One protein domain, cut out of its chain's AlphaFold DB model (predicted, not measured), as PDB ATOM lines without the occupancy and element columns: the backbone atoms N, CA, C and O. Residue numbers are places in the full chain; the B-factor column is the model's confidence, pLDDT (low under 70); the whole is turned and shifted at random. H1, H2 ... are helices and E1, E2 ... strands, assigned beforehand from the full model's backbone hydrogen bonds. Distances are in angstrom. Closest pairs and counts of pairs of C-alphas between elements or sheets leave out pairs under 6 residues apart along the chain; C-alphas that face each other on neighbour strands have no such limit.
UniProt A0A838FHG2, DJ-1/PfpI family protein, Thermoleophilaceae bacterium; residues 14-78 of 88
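What this domain is: This is residues 14 to 78 of the 88 residues of the protein "DJ-1/PfpI family protein" of Thermoleophilaceae bacterium (UniProt A0A838FHG2). A helical hairpin of H1 and H2 makes one end of a flat shape, and a long unnamed stretch, residues 52 to 69, leads from it to the short helix H3 at the far end. A small hairpin of antiparallel strands, E1 and E2, lies beside H1. The 65 printed residues hold two named strands and then three named helices, mostly helix by class; the whole is loose, with a radius of gyration of the C-alphas of 15.0 A and spans of 43 by 30 by 15 A.

Where its parts are: E1, residues 14 to 16, begins at C-alpha 14 (36.109, 28.280, 38.569). E2 is residues 19 to 22. H1, residues 25 to 40, is 22.6 A long, and H2, residues 42 to 51, 14.2 A. H3, residues 70 to 76, is 10.0 A long and ends at C-alpha 76 (44.101, 27.882, 16.844).

How they stand to each other: In the E1 and E2 hairpin, N 16 and O 19 are 3.1 A apart, within hydrogen-bond range. The closest C-alphas of E2 and H1, Ala 22 and Gly 28, are 5.2 A apart. H1 touches H2 with residues 33 to 37 alone, closest at the C-alphas of Glu 37 and Ala 45, 4.9 A. They run opposite ways at a steep tilt of 41 degrees. H3 touches no helix. Every O i to N i+4 pair is within hydrogen-bond range in H2 and H3, and 11 of 12 in H1.

The domain as a whole: The C-alphas farthest apart, Gln 43 and Gly 78, are 43.1 A apart. The printed part has no cut; H2 to H3 is a long link. Residues 14 to 24 and 78 have pLDDT under 70.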
ATOM      1  N   VAL A  14      35.543  29.049  37.450       53.34
ATOM      2  CA  VAL A  14      36.109  28.280  38.569       53.34
ATOM      3  C   VAL A  14      36.280  29.227  39.748       53.34
ATOM      4  O   VAL A  14      37.031  30.201  39.664       53.34
ATOM      5  N   GLU A  15      35.593  28.939  40.850       47.25
ATOM      6  CA  GLU A  15      35.725  29.677  42.105       47.25
ATOM      7  C   GLU A  15      36.768  28.993  43.007       47.25
ATOM      8  O   GLU A  15      36.582  27.866  43.470       47.25
ATOM      9  N   ARG A  16      37.893  29.669  43.289       48.53
ATOM     10  CA  ARG A  16      38.835  29.265  44.350       48.53
ATOM     11  C   ARG A  16      39.131  30.444  45.272       48.53
ATOM     12  O   ARG A  16      40.028  31.251  45.023       48.53
ATOM     13  N   GLY A  17      38.415  30.517  46.392       58.22
ATOM     14  CA  GLY A  17      38.649  31.529  47.426       58.22
ATOM     15  C   GLY A  17      38.353  32.946  46.924       58.22
ATOM     16  O   GLY A  17      37.205  33.272  46.666       58.22
ATOM     17  N   LYS A  18      39.381  33.797  46.797       40.03
ATOM     18  CA  LYS A  18      39.264  35.179  46.275       40.03
ATOM     19  C   LYS A  18      39.540  35.296  44.771       40.03
ATOM     20  O   LYS A  18      39.597  36.405  44.250       40.03
ATOM     21  N   LEU A  19      39.799  34.178  44.098       33.53
ATOM     22  CA  LEU A  19      40.181  34.157  42.696       33.53
ATOM     23  C   LEU A  19      39.043  33.559  41.877       33.53
ATOM     24  O   LEU A  19      38.630  32.424  42.126       33.53
ATOM     25  N   ILE A  20      38.575  34.322  40.894       46.50
ATOM     26  CA  ILE A  20      37.665  33.820  39.878       46.50
ATOM     27  C   ILE A  20      38.377  33.913  38.535       46.50
ATOM     28  O   ILE A  20      38.782  34.992  38.100       46.50
ATOM     29  N   THR A  21      38.583  32.761  37.902       44.50
ATOM     30  CA  THR A  21      39.198  32.668  36.577       44.50
ATOM     31  C   THR A  21      38.126  32.342  35.551       44.50
ATOM     32  O   THR A  21      37.434  31.333  35.683       44.50
ATOM     33  N   ALA A  22      38.008  33.184  34.531       53.78
ATOM     34  CA  ALA A  22      37.125  32.982  33.396       53.78
ATOM     35  C   ALA A  22      37.948  32.543  32.178       53.78
ATOM     36  O   ALA A  22      38.906  33.217  31.790       53.78
ATOM     37  N   ALA A  23      37.590  31.411  31.573       60.59
ATOM     38  CA  ALA A  23      38.179  30.988  30.309       60.59
ATOM     39  C   ALA A  23      37.555  31.807  29.165       60.59
ATOM     40  O   ALA A  23      36.452  31.520  28.705       60.59
ATOM     41  N   GLY A  24      38.259  32.850  28.719       68.19
ATOM     42  CA  GLY A  24      37.847  33.702  27.600       68.19
ATOM     43  C   GLY A  24      37.160  35.011  28.011       68.19
ATOM     44  O   GLY A  24      36.661  35.163  29.123       68.19
ATOM     45  N   VAL A  25      37.153  35.975  27.086       75.62
ATOM     46  CA  VAL A  25      36.676  37.353  27.322       75.62
ATOM     47  C   VAL A  25      35.206  37.384  27.750       75.62
ATOM     48  O   VAL A  25      34.861  38.076  28.702       75.62
ATOM     49  N   SER A  26      34.347  36.598  27.093       81.19
ATOM     50  CA  SER A  26      32.910  36.559  27.393       81.19
ATOM     51  C   SER A  26      32.614  36.005  28.785       81.19
ATOM     52  O   SER A  26      31.813  36.593  29.502       81.19
ATOM     53  N   ALA A  27      33.331  34.963  29.212       83.62
ATOM     54  CA  ALA A  27      33.188  34.408  30.556       83.62
ATOM     55  C   ALA A  27      33.576  35.420  31.657       83.62
ATOM     56  O   ALA A  27      33.063  35.349  32.769       83.62
ATOM     57  N   GLY A  28      34.459  36.385  31.362       88.69
ATOM     58  CA  GLY A  28      34.795  37.465  32.292       88.69
ATOM     59  C   GLY A  28      33.639  38.441  32.520       88.69
ATOM     60  O   GLY A  28      33.458  38.924  33.637       88.69
ATOM     61  N   ILE A  29      32.832  38.694  31.487       91.69
ATOM     62  CA  ILE A  29      31.650  39.560  31.579       91.69
ATOM     63  C   ILE A  29      30.549  38.856  32.380       91.69
ATOM     64  O   ILE A  29      30.031  39.444  33.328       91.69
ATOM     65  N   ASP A  30      30.272  37.582  32.077       92.44
ATOM     66  CA  ASP A  30      29.321  36.752  32.836       92.44
ATOM     67  C   ASP A  30      29.654  36.760  34.338       92.44
ATOM     68  O   ASP A  30      28.801  36.967  35.203       92.44
ATOM     69  N   MET A  31      30.939  36.592  34.647       90.44
ATOM     70  CA  MET A  31      31.452  36.594  36.009       90.44
ATOM     71  C   MET A  31      31.301  37.953  36.706       90.44
ATOM     72  O   MET A  31      30.907  38.005  37.871       90.44
ATOM     73  N   ALA A  32      31.586  39.056  36.012       94.06
ATOM     74  CA  ALA A  32      31.434  40.401  36.564       94.06
ATOM     75  C   ALA A  32      29.966  40.728  36.881       94.06
ATOM     76  O   ALA A  32      29.682  41.302  37.933       94.06
ATOM     77  N   LEU A  33      29.030  40.313  36.021       96.12
ATOM     78  CA  LEU A  33      27.594  40.457  36.274       96.12
ATOM     79  C   LEU A  33      27.150  39.619  37.478       96.12
ATOM     80  O   LEU A  33      26.424  40.116  38.339       96.12
ATOM     81  N   ARG A  34      27.656  38.385  37.602       95.25
ATOM     82  CA  ARG A  34      27.408  37.544  38.780       95.25
ATOM     83  C   ARG A  34      27.949  38.173  40.064       95.25
ATOM     84  O   ARG A  34      27.276  38.158  41.090       95.25
ATOM     85  N   LEU A  35      29.143  38.755  40.024       95.19
ATOM     86  CA  LEU A  35      29.696  39.487  41.163       95.19
ATOM     87  C   LEU A  35      28.853  40.717  41.517       95.19
ATOM     88  O   LEU A  35      28.600  40.953  42.695       95.19
ATOM     89  N   ALA A  36      28.387  41.476  40.523       97.25
ATOM     90  CA  ALA A  36      27.501  42.616  40.750       97.25
ATOM     91  C   ALA A  36      26.193  42.186  41.433       97.25
ATOM     92  O   ALA A  36      25.739  42.853  42.360       97.25
ATOM     93  N   GLU A  37      25.633  41.038  41.043       97.62
ATOM     94  CA  GLU A  37      24.450  40.457  41.685       97.62
ATOM     95  C   GLU A  37      24.727  40.101  43.152       97.62
ATOM     96  O   GLU A  37      23.951  40.473  44.032       97.62
ATOM     97  N   LEU A  38      25.845  39.423  43.428       95.56
ATOM     98  CA  LEU A  38      26.217  39.007  44.785       95.56
ATOM     99  C   LEU A  38      26.513  40.193  45.714       95.56
ATOM    100  O   LEU A  38      26.244  40.112  46.911       95.56
ATOM    101  N   LEU A  39      27.079  41.278  45.182       97.00
ATOM    102  CA  LEU A  39      27.525  42.431  45.969       97.00
ATOM    103  C   LEU A  39      26.462  43.527  46.106       97.00
ATOM    104  O   LEU A  39      26.430  44.217  47.123       97.00
ATOM    105  N   ALA A  40      25.623  43.715  45.088       97.00
ATOM    106  CA  ALA A  40      24.708  44.853  44.984       97.00
ATOM    107  C   ALA A  40      23.266  44.459  44.613       97.00
ATOM    108  O   ALA A  40      22.392  45.323  44.515       97.00
ATOM    109  N   GLY A  41      22.990  43.163  44.452       97.75
ATOM    110  CA  GLY A  41      21.666  42.626  44.162       97.75
ATOM    111  C   GLY A  41      21.321  42.571  42.672       97.75
ATOM    112  O   GLY A  41      21.953  43.191  41.815       97.75
ATOM    113  N   ALA A  42      20.261  41.819  42.365       98.19
ATOM    114  CA  ALA A  42      19.863  41.498  40.994       98.19
ATOM    115  C   ALA A  42      19.528  42.727  40.132       98.19
ATOM    116  O   ALA A  42      19.911  42.769  38.968       98.19
ATOM    117  N   GLN A  43      18.868  43.752  40.688       98.56
ATOM    118  CA  GLN A  43      18.529  44.964  39.925       98.56
ATOM    119  C   GLN A  43      19.776  45.719  39.450       98.56
ATOM    120  O   GLN A  43      19.802  46.204  38.322       98.56
ATOM    121  N   VAL A  44      20.824  45.791  40.278       98.31
ATOM    122  CA  VAL A  44      22.083  46.451  39.902       98.31
ATOM    123  C   VAL A  44      22.813  45.645  38.832       98.31
ATOM    124  O   VAL A  44      23.306  46.228  37.870       98.31
ATOM    125  N   ALA A  45      22.830  44.315  38.944       98.44
ATOM    126  CA  ALA A  45      23.405  43.449  37.916       98.44
ATOM    127  C   ALA A  45      22.669  43.573  36.571       98.44
ATOM    128  O   ALA A  45      23.311  43.707  35.533       98.44
ATOM    129  N   GLN A  46      21.333  43.602  36.588       98.38
ATOM    130  CA  GLN A  46      20.509  43.796  35.390       98.38
ATOM    131  C   GLN A  46      20.720  45.181  34.765       98.38
ATOM    132  O   GLN A  46      20.844  45.294  33.549       98.38
ATOM    133  N   ALA A  47      20.813  46.234  35.582       98.56
ATOM    134  CA  ALA A  47      21.134  47.574  35.098       98.56
ATOM    135  C   ALA A  47      22.534  47.623  34.471       98.56
ATOM    136  O   ALA A  47      22.698  48.180  33.390       98.56
ATOM    137  N   ALA A  48      23.531  47.002  35.111       98.06
ATOM    138  CA  ALA A  48      24.880  46.898  34.567       98.06
ATOM    139  C   ALA A  48      24.881  46.156  33.224       98.06
ATOM    140  O   ALA A  48      25.470  46.660  32.273       98.06
ATOM    141  N   GLN A  49      24.174  45.025  33.128       98.31
ATOM    142  CA  GLN A  49      24.007  44.265  31.886       98.31
ATOM    143  C   GLN A  49      23.394  45.124  30.769       98.31
ATOM    144  O   GLN A  49      23.888  45.098  29.643       98.31
ATOM    145  N   LEU A  50      22.354  45.901  31.084       98.12
ATOM    146  CA  LEU A  50      21.676  46.777  30.128       98.12
ATOM    147  C   LEU A  50      22.556  47.950  29.675       98.12
ATOM    148  O   LEU A  50      22.593  48.248  28.487       98.12
ATOM    149  N   ILE A  51      23.279  48.599  30.594       98.00
ATOM    150  CA  ILE A  51      24.149  49.752  30.294       98.00
ATOM    151  C   ILE A  51      25.226  49.392  29.268       98.00
ATOM    152  O   ILE A  51      25.587  50.227  28.443       98.00
ATOM    153  N   ILE A  52      25.750  48.167  29.332       96.69
ATOM    154  CA  ILE A  52      26.771  47.687  28.394       96.69
ATOM    155  C   ILE A  52      26.176  46.932  27.197       96.69
ATOM    156  O   ILE A  52      26.936  46.364  26.418       96.69
ATOM    157  N   GLU A  53      24.842  46.883  27.088       97.12
ATOM    158  CA  GLU A  53      24.099  46.158  26.050       97.12
ATOM    159  C   GLU A  53      24.563  44.696  25.891       97.12
ATOM    160  O   GLU A  53      24.726  44.177  24.786       97.12
ATOM    161  N   TYR A  54      24.807  44.010  27.013       96.00
ATOM    162  CA  TYR A  54      25.309  42.637  26.990       96.00
ATOM    163  C   TYR A  54      24.190  41.622  26.719       96.00
ATOM    164  O   TYR A  54      23.620  41.026  27.640       96.00
ATOM    165  N   ASP A  55      23.913  41.428  25.428       95.88
ATOM    166  CA  ASP A  55      23.053  40.388  24.850       95.88
ATOM    167  C   ASP A  55      23.856  39.536  23.844       95.88
ATOM    168  O   ASP A  55      23.858  39.802  22.636       95.88
ATOM    169  N   PRO A  56      24.652  38.555  24.312       90.62
ATOM    170  CA  PRO A  56      25.533  37.804  23.429       90.62
ATOM    171  C   PRO A  56      24.743  36.895  22.471       90.62
ATOM    172  O   PRO A  56      24.238  35.845  22.863       90.62
ATOM    173  N   GLN A  57      24.744  37.242  21.181       93.50
ATOM    174  CA  GLN A  57      24.207  36.427  20.082       93.50
ATOM    175  C   GLN A  57      25.332  35.989  19.126       93.50
ATOM    176  O   GLN A  57      25.515  36.575  18.055       93.50
ATOM    177  N   PRO A  58      26.163  34.997  19.504       90.19
ATOM    178  CA  PRO A  58      27.277  34.580  18.665       90.19
ATOM    179  C   PRO A  58      26.771  33.938  17.358       90.19
ATOM    180  O   PRO A  58      25.938  33.035  17.406       90.19
ATOM    181  N   PRO A  59      27.312  34.320  16.187       92.25
ATOM    182  CA  PRO A  59      26.899  33.754  14.898       92.25
ATOM    183  C   PRO A  59      27.414  32.324  14.658       92.25
ATOM    184  O   PRO A  59      27.011  31.675  13.696       92.25
ATOM    185  N   PHE A  60      28.318  31.831  15.512       93.69
ATOM    186  CA  PHE A  60      28.929  30.509  15.401       93.69
ATOM    187  C   PHE A  60      28.980  29.817  16.764       93.69
ATOM    188  O   PHE A  60      29.336  30.440  17.766       93.69
ATOM    189  N   ASP A  61      28.747  28.504  16.791       92.56
ATOM    190  CA  ASP A  61      28.905  27.685  17.999       92.56
ATOM    191  C   ASP A  61      30.341  27.146  18.159       92.56
ATOM    192  O   ASP A  61      30.581  25.952  18.284       92.56
ATOM    193  N   ALA A  62      31.333  28.039  18.119       92.19
ATOM    194  CA  ALA A  62      32.761  27.691  18.208       92.19
ATOM    195  C   ALA A  62      33.452  28.275  19.454       92.19
ATOM    196  O   ALA A  62      34.673  28.407  19.502       92.19
ATOM    197  N   GLY A  63      32.671  28.654  20.470       87.50
ATOM    198  CA  GLY A  63      33.165  29.326  21.679       87.50
ATOM    199  C   GLY A  63      33.928  28.439  22.672       87.50
ATOM    200  O   GLY A  63      34.373  28.949  23.696       87.50
ATOM    201  N   SER A  64      34.060  27.136  22.412       87.62
ATOM    202  CA  SER A  64      34.897  26.222  23.199       87.62
ATOM    203  C   SER A  64      35.455  25.094  22.320       87.62
ATOM    204  O   SER A  64      34.842  24.775  21.293       87.62
ATOM    205  N   PRO A  65      36.591  24.470  22.690       86.44
ATOM    206  CA  PRO A  65      37.189  23.387  21.909       86.44
ATOM    207  C   PRO A  65      36.275  22.173  21.713       86.44
ATOM    208  O   PRO A  65      36.413  21.484  20.709       86.44
ATOM    209  N   GLU A  66      35.339  21.911  22.634       88.06
ATOM    210  CA  GLU A  66      34.405  20.780  22.519       88.06
ATOM    211  C   GLU A  66      33.312  21.012  21.467       88.06
ATOM    212  O   GLU A  66      32.749  20.051  20.948       88.06
ATOM    213  N   LYS A  67      32.995  22.278  21.165       87.12
ATOM    214  CA  LYS A  67      31.925  22.661  20.226       87.12
ATOM    215  C   LYS A  67      32.459  23.086  18.862       87.12
ATOM    216  O   LYS A  67      31.797  22.908  17.843       87.12
ATOM    217  N   ALA A  68      33.670  23.637  18.831       92.38
ATOM    218  CA  ALA A  68      34.294  24.095  17.604       92.38
ATOM    219  C   ALA A  68      34.622  22.922  16.652       92.38
ATOM    220  O   ALA A  68      35.079  21.867  17.097       92.38
ATOM    221  N   PRO A  69      34.478  23.101  15.324       94.38
ATOM    222  CA  PRO A  69      34.942  22.113  14.353       94.38
ATOM    223  C   PRO A  69      36.434  21.809  14.526       94.38
ATOM    224  O   PRO A  69      37.234  22.724  14.725       94.38
ATOM    225  N   ALA A  70      36.835  20.547  14.349       91.62
ATOM    226  CA  ALA A  70      38.226  20.114  14.533       91.62
ATOM    227  C   ALA A  70      39.234  20.945  13.717       91.62
ATOM    228  O   ALA A  70      40.298  21.289  14.219       91.62
ATOM    229  N   ALA A  71      38.876  21.346  12.493       93.00
ATOM    230  CA  ALA A  71      39.715  22.208  11.660       93.00
ATOM    231  C   ALA A  71      39.948  23.605  12.273       93.00
ATOM    232  O   ALA A  71      41.035  24.163  12.142       93.00
ATOM    233  N   VAL A  72      38.947  24.163  12.962       90.56
ATOM    234  CA  VAL A  72      39.045  25.455  13.665       90.56
ATOM    235  C   VAL A  72      39.885  25.303  14.932       90.56
ATOM    236  O   VAL A  72      40.734  26.147  15.213       90.56
ATOM    237  N   VAL A  73      39.714  24.198  15.664       89.06
ATOM    238  CA  VAL A  73      40.558  23.868  16.824       89.06
ATOM    239  C   VAL A  73      42.019  23.705  16.400       89.06
ATOM    240  O   VAL A  73      42.904  24.286  17.027       89.06
ATOM    241  N   ASP A  74      42.289  22.982  15.311       89.31
ATOM    242  CA  ASP A  74      43.638  22.770  14.777       89.31
ATOM    243  C   ASP A  74      44.294  24.074  14.295       89.31
ATOM    244  O   ASP A  74      45.502  24.258  14.483       89.31
ATOM    245  N   LEU A  75      43.502  24.990  13.720       86.69
ATOM    246  CA  LEU A  75      43.945  26.323  13.303       86.69
ATOM    247  C   LEU A  75      44.458  27.151  14.494       86.69
ATOM    248  O   LEU A  75      45.495  27.800  14.383       86.69
ATOM    249  N   VAL A  76      43.756  27.110  15.632       81.62
ATOM    250  CA  VAL A  76      44.101  27.882  16.844       81.62
ATOM    251  C   VAL A  76      45.164  27.180  17.696       81.62
ATOM    252  O   VAL A  76      46.011  27.840  18.295       81.62
ATOM    253  N   SER A  77      45.178  25.845  17.721       75.31
ATOM    254  CA  SER A  77      46.093  25.043  18.553       75.31
ATOM    255  C   SER A  77      47.539  25.025  18.044       75.31
ATOM    256  O   SER A  77      48.404  24.404  18.659       75.31
ATOM    257  N   GLY A  78      47.820  25.687  16.917       58.00
ATOM    258  CA  GLY A  78      49.169  25.805  16.381       58.00
ATOM    259  C   GLY A  78      49.779  24.452  16.025       58.00
ATOM    260  O   GLY A  78      50.929  24.187  16.389       58.00
TER     261      GLY A  78